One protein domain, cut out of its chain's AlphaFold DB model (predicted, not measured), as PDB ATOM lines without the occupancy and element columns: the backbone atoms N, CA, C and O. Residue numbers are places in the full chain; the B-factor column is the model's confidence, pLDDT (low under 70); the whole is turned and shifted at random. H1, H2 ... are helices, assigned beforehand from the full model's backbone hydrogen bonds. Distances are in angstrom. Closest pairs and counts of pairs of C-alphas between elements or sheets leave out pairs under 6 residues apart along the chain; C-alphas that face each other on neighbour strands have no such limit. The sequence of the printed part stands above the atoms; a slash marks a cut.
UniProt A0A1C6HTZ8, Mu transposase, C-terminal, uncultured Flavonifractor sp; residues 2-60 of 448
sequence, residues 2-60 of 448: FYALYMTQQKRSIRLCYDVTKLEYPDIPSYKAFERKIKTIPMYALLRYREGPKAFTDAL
ATOM      1  N   PHE A   2     378.145 250.470 230.602       94.12
ATOM      2  CA  PHE A   2     377.269 250.266 229.427       94.12
ATOM      3  C   PHE A   2     375.905 250.977 229.495       94.12
ATOM      4  O   PHE A   2     375.544 251.722 228.590       94.12
ATOM      5  N   TYR A   3     375.151 250.766 230.581       92.31
ATOM      6  CA  TYR A   3     373.806 251.330 230.738       92.31
ATOM      7  C   TYR A   3     373.811 252.865 230.722       92.31
ATOM      8  O   TYR A   3     372.966 253.468 230.070       92.31
ATOM      9  N   ALA A   4     374.803 253.493 231.358       92.69
ATOM     10  CA  ALA A   4     374.957 254.946 231.372       92.69
ATOM     11  C   ALA A   4     375.296 255.508 229.981       92.69
ATOM     12  O   ALA A   4     374.825 256.581 229.629       92.69
ATOM     13  N   LEU A   5     376.059 254.768 229.167       93.56
ATOM     14  CA  LEU A   5     376.354 255.143 227.778       93.56
ATOM     15  C   LEU A   5     375.145 254.963 226.852       93.56
ATOM     16  O   LEU A   5     375.003 255.698 225.873       93.56
ATOM     17  N   TYR A   6     374.311 253.961 227.140       95.69
ATOM     18  CA  TYR A   6     373.149 253.601 226.335       95.69
ATOM     19  C   TYR A   6     371.922 254.471 226.641       95.69
ATOM     20  O   TYR A   6     371.177 254.825 225.728       95.69
ATOM     21  N   MET A   7     371.691 254.842 227.900       95.44
ATOM     22  CA  MET A   7     370.531 255.634 228.330       95.44
ATOM     23  C   MET A   7     370.762 257.136 228.136       95.44
ATOM     24  O   MET A   7     370.676 257.923 229.076       95.44
ATOM     25  N   THR A   8     371.070 257.533 226.902       93.69
ATOM     26  CA  THR A   8     371.320 258.929 226.539       93.69
ATOM     27  C   THR A   8     370.658 259.313 225.216       93.69
ATOM     28  O   THR A   8     370.405 258.472 224.348       93.69
ATOM     29  N   GLN A   9     370.436 260.616 225.023       92.75
ATOM     30  CA  GLN A   9     369.775 261.164 223.833       92.75
ATOM     31  C   GLN A   9     370.615 261.080 222.549       92.75
ATOM     32  O   GLN A   9     370.083 261.255 221.460       92.75
ATOM     33  N   GLN A  10     371.916 260.763 222.631       94.25
ATOM     34  CA  GLN A  10     372.738 260.506 221.435       94.25
ATOM     35  C   GLN A  10     372.375 259.184 220.739       94.25
ATOM     36  O   GLN A  10     372.934 258.873 219.692       94.25
ATOM     37  N   LYS A  11     371.477 258.380 221.332       91.94
ATOM     38  CA  LYS A  11     370.953 257.130 220.768       91.94
ATOM     39  C   LYS A  11     372.035 256.164 220.277       91.94
ATOM     40  O   LYS A  11     371.822 255.432 219.312       91.94
ATOM     41  N   ARG A  12     373.170 256.102 220.984       94.75
ATOM     42  CA  ARG A  12     374.277 255.187 220.666       94.75
ATOM     43  C   ARG A  12     373.759 253.758 220.492       94.75
ATOM     44  O   ARG A  12     372.854 253.321 221.218       94.75
ATOM     45  N   SER A  13     374.308 253.062 219.495       95.31
ATOM     46  CA  SER A  13     373.952 251.674 219.212       95.31
ATOM     47  C   SER A  13     374.432 250.766 220.344       95.31
ATOM     48  O   SER A  13     375.405 251.065 221.037       95.31
ATOM     49  N   ILE A  14     373.759 249.626 220.513       95.31
ATOM     50  CA  ILE A  14     374.143 248.602 221.496       95.31
ATOM     51  C   ILE A  14     375.601 248.190 221.273       95.31
ATOM     52  O   ILE A  14     376.364 248.067 222.227       95.31
ATOM     53  N   ARG A  15     375.992 248.030 220.002       95.50
ATOM     54  CA  ARG A  15     377.342 247.633 219.607       95.50
ATOM     55  C   ARG A  15     378.393 248.643 220.052       95.50
ATOM     56  O   ARG A  15     379.341 248.256 220.721       95.50
ATOM     57  N   LEU A  16     378.168 249.928 219.782       95.31
ATOM     58  CA  LEU A  16     379.086 250.986 220.198       95.31
ATOM     59  C   LEU A  16     379.234 251.040 221.727       95.31
ATOM     60  O   LEU A  16     380.346 251.108 222.240       95.31
ATOM     61  N   CYS A  17     378.125 250.966 222.468       95.94
ATOM     62  CA  CYS A  17     378.169 250.945 223.933       95.94
ATOM     63  C   CYS A  17     378.911 249.713 224.474       95.94
ATOM     64  O   CYS A  17     379.602 249.815 225.489       95.94
ATOM     65  N   TYR A  18     378.767 248.562 223.812       96.38
ATOM     66  CA  TYR A  18     379.442 247.319 224.175       96.38
ATOM     67  C   TYR A  18     380.948 247.416 223.948       96.38
ATOM     68  O   TYR A  18     381.706 247.147 224.873       96.38
ATOM     69  N   ASP A  19     381.369 247.848 222.758       95.38
ATOM     70  CA  ASP A  19     382.783 247.943 222.398       95.38
ATOM     71  C   ASP A  19     383.519 248.920 223.332       95.38
ATOM     72  O   ASP A  19     384.567 248.575 223.871       95.38
ATOM     73  N   VAL A  20     382.916 250.074 223.647       95.06
ATOM     74  CA  VAL A  20     383.470 251.026 224.632       95.06
ATOM     75  C   VAL A  20     383.529 250.424 226.037       95.06
ATOM     76  O   VAL A  20     384.515 250.597 226.743       95.06
ATOM     77  N   THR A  21     382.499 249.683 226.456       95.31
ATOM     78  CA  THR A  21     382.517 249.018 227.771       95.31
ATOM     79  C   THR A  21     383.597 247.938 227.833       95.31
ATOM     80  O   THR A  21     384.196 247.764 228.885       95.31
ATOM     81  N   LYS A  22     383.867 247.240 226.722       95.50
ATOM     82  CA  LYS A  22     384.884 246.187 226.643       95.50
ATOM     83  C   LYS A  22     386.313 246.726 226.728       95.50
ATOM     84  O   LYS A  22     387.181 246.041 227.253       95.50
ATOM     85  N   LEU A  23     386.559 247.930 226.207       94.69
ATOM     86  CA  LEU A  23     387.869 248.582 226.316       94.69
ATOM     87  C   LEU A  23     388.241 248.859 227.779       94.69
ATOM     88  O   LEU A  23     389.377 248.631 228.171       94.69
ATOM     89  N   GLU A  24     387.267 249.300 228.575       93.94
ATOM     90  CA  GLU A  24     387.446 249.573 230.008       93.94
ATOM     91  C   GLU A  24     387.398 248.297 230.863       93.94
ATOM     92  O   GLU A  24     388.075 248.187 231.881       93.94
ATOM     93  N   TYR A  25     386.588 247.319 230.452       93.56
ATOM     94  CA  TYR A  25     386.397 246.051 231.152       93.56
ATOM     95  C   TYR A  25     386.576 244.888 230.163       93.56
ATOM     96  O   TYR A  25     385.607 244.489 229.508       93.56
ATOM     97  N   PRO A  26     387.796 244.332 230.034       89.88
ATOM     98  CA  PRO A  26     388.082 243.263 229.076       89.88
ATOM     99  C   PRO A  26     387.233 241.999 229.292       89.88
ATOM    100  O   PRO A  26     386.771 241.394 228.319       89.88
ATOM    101  N   ASP A  27     386.963 241.662 230.558       94.12
ATOM    102  CA  ASP A  27     386.189 240.489 230.976       94.12
ATOM    103  C   ASP A  27     384.726 240.853 231.268       94.12
ATOM    104  O   ASP A  27     384.317 241.082 232.409       94.12
ATOM    105  N   ILE A  28     383.909 240.912 230.215       94.44
ATOM    106  CA  ILE A  28     382.468 241.199 230.299       94.44
ATOM    107  C   ILE A  28     381.618 240.127 229.601       94.44
ATOM    108  O   ILE A  28     382.113 239.408 228.729       94.44
ATOM    109  N   PRO A  29     380.314 240.019 229.936       95.44
ATOM    110  CA  PRO A  29     379.399 239.095 229.270       95.44
ATOM    111  C   PRO A  29     379.326 239.304 227.757       95.44
ATOM    112  O   PRO A  29     379.636 240.375 227.248       95.44
ATOM    113  N   SER A  30     378.820 238.305 227.032       95.25
ATOM    114  CA  SER A  30     378.674 238.407 225.578       95.25
ATOM    115  C   SER A  30     377.739 239.549 225.160       95.25
ATOM    116  O   SER A  30     376.772 239.883 225.848       95.25
ATOM    117  N   TYR A  31     377.961 240.092 223.962       95.12
ATOM    118  CA  TYR A  31     377.089 241.096 223.341       95.12
ATOM    119  C   TYR A  31     375.594 240.703 223.387       95.12
ATOM    120  O   TYR A  31     374.731 241.529 223.689       95.12
ATOM    121  N   LYS A  32     375.285 239.412 223.193       96.19
ATOM    122  CA  LYS A  32     373.918 238.869 223.276       96.19
ATOM    123  C   LYS A  32     373.290 239.018 224.665       96.19
ATOM    124  O   LYS A  32     372.083 239.235 224.768       96.19
ATOM    125  N   ALA A  33     374.084 238.941 225.732       94.69
ATOM    126  CA  ALA A  33     373.599 239.175 227.089       94.69
ATOM    127  C   ALA A  33     373.161 240.638 227.289       94.69
ATOM    128  O   ALA A  33     372.111 240.880 227.891       94.69
ATOM    129  N   PHE A  34     373.901 241.598 226.723       95.06
ATOM    130  CA  PHE A  34     373.536 243.019 226.744       95.06
ATOM    131  C   PHE A  34     372.283 243.312 225.907       95.06
ATOM    132  O   PHE A  34     371.390 244.009 226.390       95.06
ATOM    133  N   GLU A  35     372.155 242.725 224.708       94.94
ATOM    134  CA  GLU A  35     370.931 242.839 223.893       94.94
ATOM    135  C   GLU A  35     369.693 242.372 224.665       94.94
ATOM    136  O   GLU A  35     368.670 243.058 224.693       94.94
ATOM    137  N   ARG A  36     369.788 241.219 225.339       94.69
ATOM    138  CA  ARG A  36     368.691 240.686 226.154       94.69
ATOM    139  C   ARG A  36     368.357 241.604 227.330       94.69
ATOM    140  O   ARG A  36     367.181 241.809 227.607       94.69
ATOM    141  N   LYS A  37     369.364 242.176 227.998       93.38
ATOM    142  CA  LYS A  37     369.156 243.088 229.134       93.38
ATOM    143  C   LYS A  37     368.486 244.399 228.719       93.38
ATOM    144  O   LYS A  37     367.684 244.930 229.474       93.38
ATOM    145  N   ILE A  38     368.767 244.912 227.523       93.56
ATOM    146  CA  ILE A  38     368.100 246.122 227.021       93.56
ATOM    147  C   ILE A  38     366.609 245.886 226.776       93.56
ATOM    148  O   ILE A  38     365.802 246.757 227.086       93.56
ATOM    149  N   LYS A  39     366.224 244.701 226.286       93.25
ATOM    150  CA  LYS A  39     364.810 244.358 226.061       93.25
ATOM    151  C   LYS A  39     363.967 244.358 227.341       93.25
ATOM    152  O   LYS A  39     362.752 244.459 227.246       93.25
ATOM    153  N   THR A  40     364.584 244.262 228.522       95.31
ATOM    154  CA  THR A  40     363.867 244.340 229.806       95.31
ATOM    155  C   THR A  40     363.673 245.775 230.298       95.31
ATOM    156  O   THR A  40     363.077 245.971 231.353       95.31
ATOM    157  N   ILE A  41     364.227 246.781 229.612       93.38
ATOM    158  CA  ILE A  41     364.085 248.182 230.016       93.38
ATOM    159  C   ILE A  41     362.661 248.644 229.669       93.38
ATOM    160  O   ILE A  41     362.259 248.520 228.510       93.38
ATOM    161  N   PRO A  42     361.904 249.213 230.625       94.25
ATOM    162  CA  PRO A  42     360.567 249.727 230.353       94.25
ATOM    163  C   PRO A  42     360.563 250.797 229.257       94.25
ATOM    164  O   PRO A  42     361.443 251.663 229.221       94.25
ATOM    165  N   MET A  43     359.523 250.791 228.418       91.88
ATOM    166  CA  MET A  43     359.354 251.747 227.314       91.88
ATOM    167  C   MET A  43     359.495 253.200 227.785       91.88
ATOM    168  O   MET A  43     360.238 253.977 227.193       91.88
ATOM    169  N   TYR A  44     358.857 253.558 228.901       93.56
ATOM    170  CA  TYR A  44     358.917 254.911 229.452       93.56
ATOM    171  C   TYR A  44     360.326 255.366 229.840       93.56
ATOM    172  O   TYR A  44     360.673 256.527 229.629       93.56
ATOM    173  N   ALA A  45     361.170 254.458 230.336       93.31
ATOM    174  CA  ALA A  45     362.563 254.782 230.623       93.31
ATOM    175  C   ALA A  45     363.341 255.032 229.322       93.31
ATOM    176  O   ALA A  45     364.092 256.005 229.230       93.31
ATOM    177  N   LEU A  46     363.130 254.204 228.292       92.75
ATOM    178  CA  LEU A  46     363.742 254.420 226.979       92.75
ATOM    179  C   LEU A  46     363.315 255.768 226.386       92.75
ATOM    180  O   LEU A  46     364.181 256.533 225.971       92.75
ATOM    181  N   LEU A  47     362.025 256.112 226.434       92.00
ATOM    182  CA  LEU A  47     361.529 257.417 225.989       92.00
ATOM    183  C   LEU A  47     362.196 258.559 226.767       92.00
ATOM    184  O   LEU A  47     362.816 259.437 226.170       92.00
ATOM    185  N   ARG A  48     362.181 258.516 228.104       93.75
ATOM    186  CA  ARG A  48     362.703 259.603 228.947       93.75
ATOM    187  C   ARG A  48     364.187 259.891 228.735       93.75
ATOM    188  O   ARG A  48     364.592 261.058 228.805       93.75
ATOM    189  N   TYR A  49     364.995 258.852 228.534       94.31
ATOM    190  CA  TYR A  49     366.453 258.975 228.490       94.31
ATOM    191  C   TYR A  49     367.040 258.948 227.074       94.31
ATOM    192  O   TYR A  49     368.069 259.587 226.853       94.31
ATOM    193  N   ARG A  50     366.405 258.263 226.113       94.88
ATOM    194  CA  ARG A  50     366.886 258.180 224.719       94.88
ATOM    195  C   ARG A  50     366.169 259.123 223.758       94.88
ATOM    196  O   ARG A  50     366.797 259.568 222.804       94.88
ATOM    197  N   GLU A  51     364.899 259.439 224.004       91.81
ATOM    198  CA  GLU A  51     364.128 260.399 223.194       91.81
ATOM    199  C   GLU A  51     364.043 261.779 223.865       91.81
ATOM    200  O   GLU A  51     364.007 262.805 223.193       91.81
ATOM    201  N   GLY A  52     364.087 261.811 225.200       90.19
ATOM    202  CA  GLY A  52     364.136 263.021 226.014       90.19
ATOM    203  C   GLY A  52     362.878 263.238 226.867       90.19
ATOM    204  O   GLY A  52     361.911 262.480 226.775       90.19
ATOM    205  N   PRO A  53     362.868 264.280 227.723       88.25
ATOM    206  CA  PRO A  53     361.754 264.559 228.631       88.25
ATOM    207  C   PRO A  53     360.414 264.750 227.916       88.25
ATOM    208  O   PRO A  53     359.414 264.212 228.371       88.25
ATOM    209  N   LYS A  54     360.407 265.455 226.775       82.25
ATOM    210  CA  LYS A  54     359.189 265.738 226.007       82.25
ATOM    211  C   LYS A  54     358.526 264.462 225.483       82.25
ATOM    212  O   LYS A  54     357.358 264.238 225.752       82.25
ATOM    213  N   ALA A  55     359.289 263.593 224.817       85.12
ATOM    214  CA  ALA A  55     358.771 262.336 224.275       85.12
ATOM    215  C   ALA A  55     358.215 261.399 225.360       85.12
ATOM    216  O   ALA A  55     357.287 260.636 225.109       85.12
ATOM    217  N   PHE A  56     358.776 261.452 226.572       87.94
ATOM    218  CA  PHE A  56     358.205 260.755 227.719       87.94
ATOM    219  C   PHE A  56     356.870 261.368 228.146       87.94
ATOM    220  O   PHE A  56     355.897 260.630 228.256       87.94
ATOM    221  N   THR A  57     356.815 262.689 228.339       82.56
ATOM    222  CA  THR A  57     355.576 263.394 228.699       82.56
ATOM    223  C   THR A  57     354.465 263.148 227.677       82.56
ATOM    224  O   THR A  57     353.343 262.852 228.070       82.56
ATOM    225  N   ASP A  58     354.783 263.186 226.381       79.75
ATOM    226  CA  ASP A  58     353.824 262.972 225.289       79.75
ATOM    227  C   ASP A  58     353.267 261.532 225.255       79.75
ATOM    228  O   ASP A  58     352.176 261.299 224.736       79.75
ATOM    229  N   ALA A  59     353.999 260.562 225.813       82.50
ATOM    230  CA  ALA A  59     353.592 259.158 225.885       82.50
ATOM    231  C   ALA A  59     352.861 258.788 227.187       82.50
ATOM    232  O   ALA A  59     352.395 257.651 227.327       82.50
ATOM    233  N   LEU A  60     352.793 259.704 228.159       82.12
ATOM    234  CA  LEU A  60     352.031 259.473 229.380       82.12
ATOM    235  C   LEU A  60     350.526 259.419 229.068       82.12
ATOM    236  O   LEU A  60     350.052 260.118 228.168       82.12
TER     237      LEU A  60
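This is residues 2 to 60 of the 448 residues of the protein "Mu transposase, C-terminal" of uncultured Flavonifractor sp (UniProt A0A1C6HTZ8). Two groups of helices sit end to end along the longest axis: H2 with H1 and H3 packed on it in one, and a helical hairpin of H4 and H5 in the other, with H5 farthest out. The short helix H1 lies nearest the middle, while H2 and H3 are steeply tilted to each other rather than side by side. The printed part has 59 residues, with five named helices in the order H1, H2, H3, H4, H5 and no named strand, and its class is all helix. It is only just loose, close to compact, with a radius of gyration of the C-alphas of 12.5 A, and its spans of 39 by 20 by 13 A make it only just a rod.

Begin with the longest helix, H2, residues 14 to 24: find C-alpha 14 at (374.143, 248.602, 221.496), and from there it runs 15.8 A to C-alpha 24. Look before it for H1, residues 2 to 6, which starts at C-alpha 2 at (377.269, 250.266, 229.427). After H2 look for H3, residues 31 to 39, 13.0 A long, and then H4, residues 43 to 51, 10.7 A long. H5, residues 53 to 59, runs 10.2 A and ends at C-alpha 59 at (353.592, 259.158, 225.885).

Start again at H2, which touches H1; their closest C-alphas are those of Phe 2 and Cys 17, 5.6 A apart. H2 also touches H3, where the C-alphas of Tyr 18 and Tyr 31 come closest at 6.7 A. H2 and H3 run opposite ways at a steep tilt of 56 degrees. H1 and H3 are near each other, with 5 pairs of C-alphas within 10 A. Going outward, H1 and H4 are close but not clearly touching, and their closest C-alphas, those of Tyr 6 and Arg 50, are 7.9 A apart. H4 and H5 form a helical hairpin and touch, with the C-alphas of Arg 48 and Phe 56 closest at 4.8 A. They run opposite ways at a tilt of 37 degrees, only just steep. H3 and H4 are apart, though they follow each other in the chain, and H5 is apart from H1, H2 and H3. In the backbones of H1, H3, H4 and H5 each O i to N i+4 pair is within hydrogen-bond range; in H2 it is 6 of 7.

The two C-alphas farthest apart are those of Asp 27 and Asp 58, at 39.8 A. The printed part has no cut from residue 2 to 60. The links from H3 to H4 and from H4 to H5 are tight, those from H1 to H2 and from H2 to H3 are short, and no link is long. In the pLDDT column you will find a mean of 92.7 for the printed part and 84 for H5; no printed residue is under 70.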